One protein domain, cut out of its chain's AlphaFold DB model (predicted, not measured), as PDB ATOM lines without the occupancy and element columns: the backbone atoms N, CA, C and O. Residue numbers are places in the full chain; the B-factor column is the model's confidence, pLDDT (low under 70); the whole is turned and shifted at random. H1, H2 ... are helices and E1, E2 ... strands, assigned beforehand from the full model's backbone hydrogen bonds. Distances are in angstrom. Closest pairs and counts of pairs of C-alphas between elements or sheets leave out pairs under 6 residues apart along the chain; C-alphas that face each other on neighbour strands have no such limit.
ATOM      1  N   ALA A  10      19.223  -8.567  -5.235       79.25
ATOM      2  CA  ALA A  10      19.875  -7.356  -4.749       79.25
ATOM      3  C   ALA A  10      20.660  -7.645  -3.464       79.25
ATOM      4  O   ALA A  10      20.108  -8.245  -2.541       79.25
ATOM      5  N   SER A  11      21.913  -7.196  -3.378       80.31
ATOM      6  CA  SER A  11      22.663  -7.202  -2.119       80.31
ATOM      7  C   SER A  11      22.055  -6.212  -1.133       80.31
ATOM      8  O   SER A  11      21.658  -5.099  -1.514       80.31
ATOM      9  N   VAL A  12      21.959  -6.632   0.132       81.56
ATOM     10  CA  VAL A  12      21.413  -5.804   1.204       81.56
ATOM     11  C   VAL A  12      22.244  -5.877   2.473       81.56
ATOM     12  O   VAL A  12      22.389  -6.948   3.052       81.56
ATOM     13  N   HIS A  13      22.681  -4.717   2.965       83.88
ATOM     14  CA  HIS A  13      23.274  -4.571   4.298       83.88
ATOM     15  C   HIS A  13      22.322  -3.849   5.236       83.88
ATOM     16  O   HIS A  13      21.648  -2.917   4.799       83.88
ATOM     17  N   VAL A  14      22.303  -4.216   6.517       80.38
ATOM     18  CA  VAL A  14      21.304  -3.728   7.478       80.38
ATOM     19  C   VAL A  14      21.954  -3.228   8.766       80.38
ATOM     20  O   VAL A  14      22.886  -3.837   9.281       80.38
ATOM     21  N   ALA A  15      21.401  -2.148   9.309       80.19
ATOM     22  CA  ALA A  15      21.653  -1.644  10.648       80.19
ATOM     23  C   ALA A  15      20.326  -1.281  11.327       80.19
ATOM     24  O   ALA A  15      19.462  -0.646  10.719       80.19
ATOM     25  N   SER A  16      20.159  -1.648  12.598       78.50
ATOM     26  CA  SER A  16      19.009  -1.226  13.403       78.50
ATOM     27  C   SER A  16      19.487  -0.382  14.572       78.50
ATOM     28  O   SER A  16      20.314  -0.827  15.364       78.50
ATOM     29  N   LEU A  17      18.938   0.824  14.686       76.31
ATOM     30  CA  LEU A  17      19.192   1.720  15.806       76.31
ATOM     31  C   LEU A  17      17.946   1.828  16.667       76.31
ATOM     32  O   LEU A  17      16.836   1.965  16.146       76.31
ATOM     33  N   ARG A  18      18.140   1.775  17.985       76.62
ATOM     34  CA  ARG A  18      17.075   1.934  18.976       76.62
ATOM     35  C   ARG A  18      17.468   3.000  19.982       76.62
ATOM     36  O   ARG A  18      18.470   2.845  20.672       76.62
ATOM     37  N   GLU A  19      16.655   4.041  20.099       71.25
ATOM     38  CA  GLU A  19      16.844   5.102  21.090       71.25
ATOM     39  C   GLU A  19      15.475   5.609  21.554       71.25
ATOM     40  O   GLU A  19      14.603   5.862  20.730       71.25
ATOM     41  N   ASN A  20      15.260   5.732  22.870       63.38
ATOM     42  CA  ASN A  20      14.045   6.321  23.458       63.38
ATOM     43  C   ASN A  20      12.722   5.830  22.817       63.38
ATOM     44  O   ASN A  20      11.855   6.620  22.458       63.38
ATOM     45  N   ALA A  21      12.590   4.504  22.663       70.69
ATOM     46  CA  ALA A  21      11.471   3.785  22.032       70.69
ATOM     47  C   ALA A  21      11.289   3.965  20.509       70.69
ATOM     48  O   ALA A  21      10.433   3.294  19.929       70.69
ATOM     49  N   GLN A  22      12.106   4.786  19.847       76.88
ATOM     50  CA  GLN A  22      12.166   4.880  18.389       76.88
ATOM     51  C   GLN A  22      13.108   3.812  17.836       76.88
ATOM     52  O   GLN A  22      14.191   3.577  18.376       76.88
ATOM     53  N   VAL A  23      12.692   3.166  16.749       84.50
ATOM     54  CA  VAL A  23      13.513   2.204  16.014       84.50
ATOM     55  C   VAL A  23      13.673   2.718  14.594       84.50
ATOM     56  O   VAL A  23      12.684   3.047  13.949       84.50
ATOM     57  N   VAL A  24      14.900   2.773  14.086       88.44
ATOM     58  CA  VAL A  24      15.166   3.111  12.684       88.44
ATOM     59  C   VAL A  24      15.930   1.965  12.042       88.44
ATOM     60  O   VAL A  24      16.953   1.517  12.562       88.44
ATOM     61  N   LEU A  25      15.417   1.486  10.910       90.94
ATOM     62  CA  LEU A  25      16.098   0.526  10.055       90.94
ATOM     63  C   LEU A  25      16.870   1.283   8.982       90.94
ATOM     64  O   LEU A  25      16.254   1.844   8.080       90.94
ATOM     65  N   GLY A  26      18.194   1.274   9.061       91.50
ATOM     66  CA  GLY A  26      19.065   1.681   7.965       91.50
ATOM     67  C   GLY A  26      19.459   0.480   7.128       91.50
ATOM     68  O   GLY A  26      19.731  -0.593   7.663       91.50
ATOM     69  N   TYR A  27      19.504   0.643   5.815       92.38
ATOM     70  CA  TYR A  27      19.989  -0.401   4.927       92.38
ATOM     71  C   TYR A  27      20.555   0.166   3.633       92.38
ATOM     72  O   TYR A  27      20.256   1.293   3.245       92.38
ATOM     73  N   VAL A  28      21.379  -0.624   2.957       92.31
ATOM     74  CA  VAL A  28      21.858  -0.338   1.602       92.31
ATOM     75  C   VAL A  28      21.306  -1.421   0.694       92.31
ATOM     76  O   VAL A  28      21.584  -2.583   0.946       92.31
ATOM     77  N   LEU A  29      20.515  -1.057  -0.314       91.44
ATOM     78  CA  LEU A  29      19.908  -1.982  -1.279       91.44
ATOM     79  C   LEU A  29      20.469  -1.677  -2.666       91.44
ATOM     80  O   LEU A  29      20.192  -0.605  -3.210       91.44
ATOM     81  N   ALA A  30      21.242  -2.612  -3.227       89.00
ATOM     82  CA  ALA A  30      21.965  -2.425  -4.488       89.00
ATOM     83  C   ALA A  30      22.691  -1.064  -4.533       89.00
ATOM     84  O   ALA A  30      22.397  -0.224  -5.381       89.00
ATOM     85  N   GLU A  31      23.584  -0.837  -3.562       88.31
ATOM     86  CA  GLU A  31      24.426   0.369  -3.392       88.31
ATOM     87  C   GLU A  31      23.684   1.657  -2.981       88.31
ATOM     88  O   GLU A  31      24.321   2.611  -2.539       88.31
ATOM     89  N   ALA A  32      22.351   1.708  -3.053       90.62
ATOM     90  CA  ALA A  32      21.590   2.873  -2.607       90.62
ATOM     91  C   ALA A  32      21.272   2.804  -1.101       90.62
ATOM     92  O   ALA A  32      20.712   1.801  -0.650       90.62
ATOM     93  N   PRO A  33      21.580   3.853  -0.312       92.50
ATOM     94  CA  PRO A  33      21.273   3.892   1.111       92.50
ATOM     95  C   PRO A  33      19.841   4.354   1.394       92.50
ATOM     96  O   PRO A  33      19.334   5.297   0.787       92.50
ATOM     97  N   TYR A  34      19.227   3.732   2.394       93.56
ATOM     98  CA  TYR A  34      17.865   3.983   2.842       93.56
ATOM     99  C   TYR A  34      17.778   3.937   4.356       93.56
ATOM    100  O   TYR A  34      18.513   3.203   5.014       93.56
ATOM    101  N   ALA A  35      16.816   4.666   4.903       92.06
ATOM    102  CA  ALA A  35      16.403   4.486   6.279       92.06
ATOM    103  C   ALA A  35      14.886   4.612   6.398       92.06
ATOM    104  O   ALA A  35      14.268   5.462   5.753       92.06
ATOM    105  N   VAL A  36      14.294   3.747   7.217       90.44
ATOM    106  CA  VAL A  36      12.858   3.720   7.488       90.44
ATOM    107  C   VAL A  36      12.652   3.690   8.998       90.44
ATOM    108  O   VAL A  36      13.121   2.761   9.660       90.44
ATOM    109  N   PRO A  37      11.962   4.690   9.561       87.75
ATOM    110  CA  PRO A  37      11.474   4.612  10.926       87.75
ATOM    111  C   PRO A  37      10.482   3.466  11.079       87.75
ATOM    112  O   PRO A  37       9.520   3.376  10.317       87.75
ATOM    113  N   LEU A  38      10.720   2.605  12.060       82.69
ATOM    114  CA  LEU A  38       9.864   1.478  12.386       82.69
ATOM    115  C   LEU A  38       8.987   1.816  13.593       82.69
ATOM    116  O   LEU A  38       9.476   2.186  14.662       82.69
ATOM    117  N   GLU A  39       7.681   1.649  13.420       77.00
ATOM    118  CA  GLU A  39       6.674   1.787  14.474       77.00
ATOM    119  C   GLU A  39       6.129   0.408  14.880       77.00
ATOM    120  O   GLU A  39       6.298  -0.588  14.168       77.00
ATOM    121  N   ARG A  40       5.450   0.334  16.034       63.94
ATOM    122  CA  ARG A  40       4.755  -0.897  16.442       63.94
ATOM    123  C   ARG A  40       3.726  -1.279  15.372       63.94
ATOM    124  O   ARG A  40       2.882  -0.464  15.025       63.94
ATOM    125  N   GLY A  41       3.784  -2.522  14.895       59.22
ATOM    126  CA  GLY A  41       2.888  -3.040  13.852       59.22
ATOM    127  C   GLY A  41       3.468  -3.027  12.432       59.22
ATOM    128  O   GLY A  41       2.833  -3.567  11.531       59.22
ATOM    129  N   MET A  42       4.669  -2.473  12.218       72.00
ATOM    130  CA  MET A  42       5.395  -2.645  10.953       72.00
ATOM    131  C   MET A  42       5.982  -4.058  10.833       72.00
ATOM    132  O   MET A  42       6.310  -4.685  11.844       72.00
ATOM    133  N   VAL A  43       6.093  -4.569   9.599       63.62
ATOM    134  CA  VAL A  43       6.601  -5.930   9.344       63.62
ATOM    135  C   VAL A  43       8.067  -6.087   9.753       63.62
ATOM    136  O   VAL A  43       8.817  -5.112   9.820       63.62
ATOM    137  N   GLU A  44       8.483  -7.336   9.979       77.19
ATOM    138  CA  GLU A  44       9.892  -7.678  10.179       77.19
ATOM    139  C   GLU A  44      10.761  -7.117   9.047       77.19
ATOM    140  O   GLU A  44      10.354  -7.084   7.881       77.19
ATOM    141  N   SER A  45      11.967  -6.667   9.401       77.94
ATOM    142  CA  SER A  45      12.855  -5.937   8.494       77.94
ATOM    143  C   SER A  45      13.139  -6.699   7.198       77.94
ATOM    144  O   SER A  45      13.194  -6.075   6.146       77.94
ATOM    145  N   GLU A  46      13.233  -8.028   7.239       81.12
ATOM    146  CA  GLU A  46      13.473  -8.873   6.060       81.12
ATOM    147  C   GLU A  46      12.362  -8.732   5.003       81.12
ATOM    148  O   GLU A  46      12.645  -8.467   3.833       81.12
ATOM    149  N   HIS A  47      11.092  -8.755   5.419       87.44
ATOM    150  CA  HIS A  47       9.945  -8.601   4.516       87.44
ATOM    151  C   HIS A  47       9.865  -7.206   3.877       87.44
ATOM    152  O   HIS A  47       9.413  -7.061   2.738       87.44
ATOM    153  N   LEU A  48      10.280  -6.155   4.593       90.62
ATOM    154  CA  LEU A  48      10.381  -4.808   4.019       90.62
ATOM    155  C   LEU A  48      11.432  -4.772   2.900       90.62
ATOM    156  O   LEU A  48      11.162  -4.232   1.826       90.62
ATOM    157  N   LEU A  49      12.608  -5.354   3.140       91.62
ATOM    158  CA  LEU A  49      13.717  -5.366   2.183       91.62
ATOM    159  C   LEU A  49      13.337  -6.122   0.907       91.62
ATOM    160  O   LEU A  49      13.545  -5.606  -0.191       91.62
ATOM    161  N   GLU A  50      12.696  -7.283   1.049       92.19
ATOM    162  CA  GLU A  50      12.158  -8.049  -0.077       92.19
ATOM    163  C   GLU A  50      11.151  -7.241  -0.896       92.19
ATOM    164  O   GLU A  50      11.302  -7.101  -2.108       92.19
ATOM    165  N   ARG A  51      10.142  -6.643  -0.250       93.88
ATOM    166  CA  ARG A  51       9.133  -5.840  -0.957       93.88
ATOM    167  C   ARG A  51       9.743  -4.642  -1.669       93.88
ATOM    168  O   ARG A  51       9.305  -4.305  -2.769       93.88
ATOM    169  N   HIS A  52      10.740  -4.004  -1.061       94.88
ATOM    170  CA  HIS A  52      11.456  -2.907  -1.695       94.88
ATOM    171  C   HIS A  52      12.218  -3.391  -2.934       94.88
ATOM    172  O   HIS A  52      12.065  -2.808  -4.009       94.88
ATOM    173  N   ALA A  53      12.954  -4.497  -2.833       94.38
ATOM    174  CA  ALA A  53      13.659  -5.085  -3.968       94.38
ATOM    175  C   ALA A  53      12.695  -5.475  -5.106       94.38
ATOM    176  O   ALA A  53      12.901  -5.076  -6.255       94.38
ATOM    177  N   VAL A  54      11.582  -6.145  -4.791       94.31
ATOM    178  CA  VAL A  54      10.557  -6.512  -5.784       94.31
ATOM    179  C   VAL A  54       9.937  -5.276  -6.440       94.31
ATOM    180  O   VAL A  54       9.775  -5.240  -7.661       94.31
ATOM    181  N   ALA A  55       9.643  -4.218  -5.677       94.81
ATOM    182  CA  ALA A  55       9.109  -2.972  -6.235       94.81
ATOM    183  C   ALA A  55      10.089  -2.288  -7.213       94.81
ATOM    184  O   ALA A  55       9.669  -1.626  -8.171       94.81
ATOM    185  N   LEU A  56      11.396  -2.483  -7.024       94.44
ATOM    186  CA  LEU A  56      12.439  -2.016  -7.940       94.44
ATOM    187  C   LEU A  56      12.668  -2.956  -9.138       94.44
ATOM    188  O   LEU A  56      13.275  -2.531 -10.123       94.44
ATOM    189  N   GLY A  57      12.111  -4.169  -9.114       92.56
ATOM    190  CA  GLY A  57      12.202  -5.159 -10.189       92.56
ATOM    191  C   GLY A  57      13.296  -6.213 -10.000       92.56
ATOM    192  O   GLY A  57      13.692  -6.837 -10.983       92.56
ATOM    193  N   TYR A  58      13.794  -6.389  -8.775       92.44
ATOM    194  CA  TYR A  58      14.637  -7.524  -8.397       92.44
ATOM    195  C   TYR A  58      13.771  -8.747  -8.064       92.44
ATOM    196  O   TYR A  58      12.619  -8.605  -7.657       92.44
ATOM    197  N   ASP A  59      14.336  -9.943  -8.213       88.88
ATOM    198  CA  ASP A  59      13.634 -11.204  -7.929       88.88
ATOM    199  C   ASP A  59      13.634 -11.550  -6.426       88.88
ATOM    200  O   ASP A  59      12.863 -12.395  -5.978       88.88
ATOM    201  N   GLY A  60      14.494 -10.889  -5.644       87.56
ATOM    202  CA  GLY A  60      14.630 -11.070  -4.200       87.56
ATOM    203  C   GLY A  60      15.823 -10.296  -3.637       87.56
ATOM    204  O   GLY A  60      16.448  -9.492  -4.338       87.56
ATOM    205  N   VAL A  61      16.151 -10.554  -2.371       87.62
ATOM    206  CA  VAL A  61      17.313  -9.972  -1.684       87.62
ATOM    207  C   VAL A  61      18.300 -11.051  -1.262       87.62
ATOM    208  O   VAL A  61      17.911 -12.152  -0.879       87.62
ATOM    209  N   LEU A  62      19.584 -10.718  -1.310       86.75
ATOM    210  CA  LEU A  62      20.648 -11.453  -0.645       86.75
ATOM    211  C   LEU A  62      21.079 -10.631   0.571       86.75
ATOM    212  O   LEU A  62      21.681  -9.566   0.423       86.75
ATOM    213  N   LEU A  63      20.731 -11.102   1.769       82.44
ATOM    214  CA  LEU A  63      21.096 -10.428   3.014       82.44
ATOM    215  C   LEU A  63      22.578 -10.652   3.312       82.44
ATOM    216  O   LEU A  63      23.018 -11.770   3.592       82.44
ATOM    217  N   GLU A  64      23.339  -9.568   3.308       80.31
ATOM    218  CA  GLU A  64      24.737  -9.555   3.700       80.31
ATOM    219  C   GLU A  64      24.832  -9.207   5.186       80.31
ATOM    220  O   GLU A  64      24.527  -8.097   5.619       80.31
ATOM    221  N   LYS A  65      25.277 -10.175   5.994       66.19
ATOM    222  CA  LYS A  65      25.416 -10.020   7.454       66.19
ATOM    223  C   LYS A  65      26.598  -9.132   7.871       66.19
ATOM    224  O   LYS A  65      26.874  -9.006   9.061       66.19
ATOM    225  N   ALA A  66      27.318  -8.549   6.916       68.12
ATOM    226  CA  ALA A  66      28.446  -7.674   7.189       68.12
ATOM    227  C   ALA A  66      27.964  -6.284   7.621       68.12
ATOM    228  O   ALA A  66      27.101  -5.680   6.979       68.12
ATOM    229  N   HIS A  67      28.568  -5.772   8.692       73.62
ATOM    230  CA  HIS A  67      28.389  -4.400   9.150       73.62
ATOM    231  C   HIS A  67      28.693  -3.417   8.016       73.62
ATOM    232  O   HIS A  67      29.790  -3.429   7.454       73.62
ATOM    233  N   HIS A  68      27.748  -2.526   7.712       83.69
ATOM    234  CA  HIS A  68      27.902  -1.545   6.643       83.69
ATOM    235  C   HIS A  68      27.772  -0.119   7.198       83.69
ATOM    236  O   HIS A  68      26.651   0.340   7.440       83.69
ATOM    237  N   PRO A  69      28.882   0.636   7.337       87.25
ATOM    238  CA  PRO A  69      28.891   1.959   7.976       87.25
ATOM    239  C   PRO A  69      27.883   2.955   7.386       87.25
ATOM    240  O   PRO A  69      27.324   3.796   8.088       87.25
ATOM    241  N   THR A  70      27.599   2.867   6.081       88.25
ATOM    242  CA  THR A  70      26.585   3.729   5.454       88.25
ATOM    243  C   THR A  70      25.166   3.436   5.944       88.25
ATOM    244  O   THR A  70      24.409   4.392   6.099       88.25
ATOM    245  N   ALA A  71      24.810   2.172   6.208       88.94
ATOM    246  CA  ALA A  71      23.486   1.797   6.710       88.94
ATOM    247  C   ALA A  71      23.267   2.359   8.124       88.94
ATOM    248  O   ALA A  71      22.230   2.953   8.408       88.94
ATOM    249  N   GLU A  72      24.278   2.263   8.985       87.31
ATOM    250  CA  GLU A  72      24.238   2.855  10.326       87.31
ATOM    251  C   GLU A  72      24.133   4.374  10.270       87.31
ATOM    252  O   GLU A  72      23.255   4.974  10.890       87.31
ATOM    253  N   ARG A  73      24.989   5.013   9.468       87.88
ATOM    254  CA  ARG A  73      25.001   6.468   9.318       87.88
ATOM    255  C   ARG A  73      23.653   7.004   8.845       87.88
ATOM    256  O   ARG A  73      23.183   7.997   9.394       87.88
ATOM    257  N   ILE A  74      23.025   6.383   7.842       89.88
ATOM    258  CA  ILE A  74      21.720   6.854   7.353       89.88
ATOM    259  C   ILE A  74      20.616   6.626   8.394       89.88
ATOM    260  O   ILE A  74      19.765   7.498   8.554       89.88
ATOM    261  N   ALA A  75      20.672   5.540   9.174       89.44
ATOM    262  CA  ALA A  75      19.757   5.337  10.294       89.44
ATOM    263  C   ALA A  75      19.918   6.421  11.373       89.44
ATOM    264  O   ALA A  75      18.917   6.975  11.827       89.44
ATOM    265  N   HIS A  76      21.155   6.773  11.743       88.50
ATOM    266  CA  HIS A  76      21.432   7.832  12.721       88.50
ATOM    267  C   HIS A  76      20.933   9.194  12.234       88.50
ATOM    268  O   HIS A  76      20.312   9.928  12.998       88.50
ATOM    269  N   VAL A  77      21.166   9.523  10.958       90.62
ATOM    270  CA  VAL A  77      20.656  10.761  10.353       90.62
ATOM    271  C   VAL A  77      19.131  10.783  10.393       90.62
ATOM    272  O   VAL A  77      18.550  11.766  10.838       90.62
ATOM    273  N   THR A  78      18.462   9.709   9.976       91.75
ATOM    274  CA  THR A  78      16.995   9.654   9.993       91.75
ATOM    275  C   THR A  78      16.434   9.768  11.406       91.75
ATOM    276  O   THR A  78      15.475  10.513  11.602       91.75
ATOM    277  N   LEU A  79      17.053   9.117  12.393       88.69
ATOM    278  CA  LEU A  79      16.682   9.256  13.800       88.69
ATOM    279  C   LEU A  79      16.831  10.708  14.283       88.69
ATOM    280  O   LEU A  79      15.890  11.256  14.856       88.69
ATOM    281  N   ALA A  80      17.958  11.361  13.973       90.62
ATOM    282  CA  ALA A  80      18.188  12.771  14.291       90.62
ATOM    283  C   ALA A  80      17.080  13.663  13.721       90.62
ATOM    284  O   ALA A  80      16.506  14.501  14.415       90.62
ATOM    285  N   LEU A  81      16.748  13.460  12.444       92.62
ATOM    286  CA  LEU A  81      15.730  14.246  11.762       92.62
ATOM    287  C   LEU A  81      14.338  14.018  12.346       92.62
ATOM    288  O   LEU A  81      13.571  14.973  12.453       92.62
ATOM    289  N   GLN A  82      14.013  12.794  12.764       90.88
ATOM    290  CA  GLN A  82      12.761  12.525  13.469       90.88
ATOM    291  C   GLN A  82      12.710  13.207  14.835       90.88
ATOM    292  O   GLN A  82      11.704  13.837  15.155       90.88
ATOM    293  N   GLN A  83      13.783  13.121  15.622       90.38
ATOM    294  CA  GLN A  83      13.872  13.771  16.930       90.38
ATOM    295  C   GLN A  83      13.706  15.289  16.795       90.38
ATOM    296  O   GLN A  83      12.830  15.867  17.439       90.38
ATOM    297  N   ILE A  84      14.447  15.919  15.877       91.38
ATOM    298  CA  ILE A  84      14.314  17.347  15.565       91.38
ATOM    299  C   ILE A  84      12.882  17.689  15.143       91.38
ATOM    300  O   ILE A  84      12.294  18.655  15.636       91.38
ATOM    301  N   ALA A  85      12.305  16.916  14.219       92.06
ATOM    302  CA  ALA A  85      10.968  17.188  13.715       92.06
ATOM    303  C   ALA A  85       9.919  17.127  14.834       92.06
ATOM    304  O   ALA A  85       9.003  17.947  14.845       92.06
ATOM    305  N   LEU A  86      10.080  16.218  15.793       89.38
ATOM    306  CA  LEU A  86       9.199  16.067  16.951       89.38
ATOM    307  C   LEU A  86       9.533  17.024  18.110       89.38
ATOM    308  O   LEU A  86       8.839  17.009  19.122       89.38
ATOM    309  N   GLY A  87      10.554  17.878  17.970       88.38
ATOM    310  CA  GLY A  87      10.962  18.842  18.997       88.38
ATOM    311  C   GLY A  87      11.777  18.237  20.145       88.38
ATOM    312  O   GLY A  87      11.938  18.880  21.180       88.38
ATOM    313  N   ALA A  88      12.292  17.017  19.982       87.50
ATOM    314  CA  ALA A  88      13.189  16.395  20.944       87.50
ATOM    315  C   ALA A  88      14.607  16.978  20.837       87.50
ATOM    316  O   ALA A  88      15.065  17.381  19.765       87.50
ATOM    317  N   SER A  89      15.320  17.003  21.965       83.38
ATOM    318  CA  SER A  89      16.738  17.366  21.986       83.38
ATOM    319  C   SER A  89      17.583  16.246  21.389       83.38
ATOM    320  O   SER A  89      17.360  15.076  21.691       83.38
ATOM    321  N   LEU A  90      18.581  16.610  20.584       84.31
ATOM    322  CA  LEU A  90      19.546  15.653  20.057       84.31
ATOM    323  C   LEU A  90      20.603  15.293  21.102       84.31
ATOM    324  O   LEU A  90      21.212  16.178  21.709       84.31
ATOM    325  N   GLY A  91      20.883  13.997  21.243       78.75
ATOM    326  CA  GLY A  91      22.088  13.526  21.924       78.75
ATOM    327  C   GLY A  91      23.362  13.950  21.182       78.75
ATOM    328  O   GLY A  91      23.347  14.166  19.967       78.75
ATOM    329  N   ALA A  92      24.487  14.046  21.898       81.38
ATOM    330  CA  ALA A  92      25.759  14.521  21.341       81.38
ATOM    331  C   ALA A  92      26.214  13.713  20.110       81.38
ATOM    332  O   ALA A  92      26.534  14.298  19.081       81.38
ATOM    333  N   THR A  93      26.155  12.379  20.178       78.00
ATOM    334  CA  THR A  93      26.538  11.469  19.081       78.00
ATOM    335  C   THR A  93      25.663  11.635  17.835       78.00
ATOM    336  O   THR A  93      26.150  11.610  16.703       78.00
ATOM    337  N   VAL A  94      24.356  11.826  18.032       77.44
ATOM    338  CA  VAL A  94      23.381  12.002  16.947       77.44
ATOM    339  C   VAL A  94      23.595  13.351  16.260       77.44
ATOM    340  O   VAL A  94      23.651  13.413  15.030       77.44
ATOM    341  N   ARG A  95      23.815  14.413  17.046       83.12
ATOM    342  CA  ARG A  95      24.195  15.734  16.530       83.12
ATOM    343  C   ARG A  95      25.503  15.675  15.749       83.12
ATOM    344  O   ARG A  95      25.562  16.191  14.641       83.12
ATOM    345  N   GLU A  96      26.528  15.022  16.290       84.44
ATOM    346  CA  GLU A  96      27.827  14.902  15.626       84.44
ATOM    347  C   GLU A  96      27.729  14.128  14.302       84.44
ATOM    348  O   GLU A  96      28.370  14.480  13.316       84.44
ATOM    349  N   THR A  97      26.886  13.095  14.245       82.62
ATOM    350  CA  THR A  97      26.631  12.367  12.995       82.62
ATOM    351  C   THR A  97      25.961  13.267  11.963       82.62
ATOM    352  O   THR A  97      26.355  13.264  10.795       82.62
ATOM    353  N   LEU A  98      24.972  14.060  12.387       83.31
ATOM    354  CA  LEU A  98      24.261  14.998  11.526       83.31
ATOM    355  C   LEU A  98      25.215  16.059  10.958       83.31
ATOM    356  O   LEU A  98      25.247  16.251   9.741       83.31
ATOM    357  N   THR A  99      26.062  16.664  11.798       83.06
ATOM    358  CA  THR A  99      27.038  17.677  11.367       83.06
ATOM    359  C   THR A  99      28.134  17.091  10.481       83.06
ATOM    360  O   THR A  99      28.449  17.682   9.454       83.06
ATOM    361  N   ARG A 100      28.644  15.885  10.775       82.50
ATOM    362  CA  ARG A 100      29.627  15.188   9.920       82.50
ATOM    363  C   ARG A 100      29.093  14.847   8.524       82.50
ATOM    364  O   ARG A 100      29.878  14.557   7.622       82.50
ATOM    365  N   THR A 101      27.774  14.868   8.312       76.19
ATOM    366  CA  THR A 101      27.195  14.666   6.974       76.19
ATOM    367  C   THR A 101      27.245  15.905   6.084       76.19
ATOM    368  O   THR A 101      26.902  15.817   4.908       76.19
ATOM    369  N   GLN A 102      27.686  17.054   6.578       73.06
ATOM    370  CA  GLN A 102      27.823  18.250   5.758       73.06
ATOM    371  C   GLN A 102      29.231  18.825   5.926       73.06
ATOM    372  O   GLN A 102      29.721  18.914   7.050       73.06
TER     373      GLN A 102
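Overview. This is residues 10 to 102 of the 266 residues of an uncharacterized protein of Deinococcus yavapaiensis KR-236 (UniProt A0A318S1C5). A strongly twisted sheet of four strands has a long helix, H2, slanting over one face and a shorter helix, H1, on the other face, where the sheet curls round it. A third helix, H3, packs on H2 and has no place on the sheet. The printed part has 93 residues with four named strands and three named helices, in the order E1, E2, E3, H1, E4, H2, H3; the sheet runs E3, E2, E1, E4 and is mixed, and the class is mixed, helices and strands. The whole is compact, with a radius of gyration of the C-alphas of 13.6 A and spans of 41 by 30 by 20 A.

Along the chain. E1, residues 10 to 19, is the longest strand at 28.8 A and begins at C-alpha 10 at (19.875, -7.356, -4.749). E2, residues 22 to 29, measures 22.2 A, and E3, residues 32 to 38, 19.1 A. E4, residues 60 to 64, measures 12.9 A. H2, residues 69 to 85, is the longest helix at 24.2 A and starts at C-alpha 69 at (28.891, 1.959, 7.976). H1, residues 45 to 56, measures 16.9 A. H3, residues 92 to 100, measures 12.1 A and ends at C-alpha 100 at (29.627, 15.188, 9.920).

Arrangement. E1, E2 and E3 form a meander, each strand the antiparallel neighbour of the one before, with hairpins E1 and E2, and E2 and E3. N 15 and O 26 are 2.8 A apart across E1 and E2, and N 34 and O 27 are 2.8 A apart across E3 and E2, both within hydrogen-bond range. The edge strand E4 is parallel to E1, their directions at 61 degrees, with N 62 and O 10 within hydrogen-bond range at 2.8 A. E3, H1 and E4 make a split strand-helix-strand unit, two strands of one sheet joined through a helix and not neighbours, with E2 and E1 between them in the sheet, and its crossover is right-handed. H2 and H1 are on opposite faces of the sheet, which gives three layers. H2 has a height over the sheet of 6.6 A and lies over E3 and E2, slantwise to the strands, at 39 degrees to E2 on the local plane; the closest C-alphas of H2 and E2 are those of Ala 75 and Gly 26, 4.4 A apart. The closest C-alphas of H1 and E4 are those of Glu 50 and Gly 60, 5.7 A apart. H3 is not on the sheet; it touches residues 73 to 80 of H2 alone, with the C-alphas of Val 77 and Leu 98 closest at 5.7 A. The lines of H2 and H3 are only just about perpendicular, at 71 degrees. H1 and H2 are apart. In H1, H2 and H3 every O i to N i+4 pair is within hydrogen-bond range.

Size, cuts and confidence. The C-alphas farthest apart in the domain, those of Asp 59 and Ser 89, are 41.5 A apart. The printed part has no cut and no long link. The mean pLDDT of the printed part is 84.4; residues 20, 40 to 41, 43 and 65 to 66 are under 70.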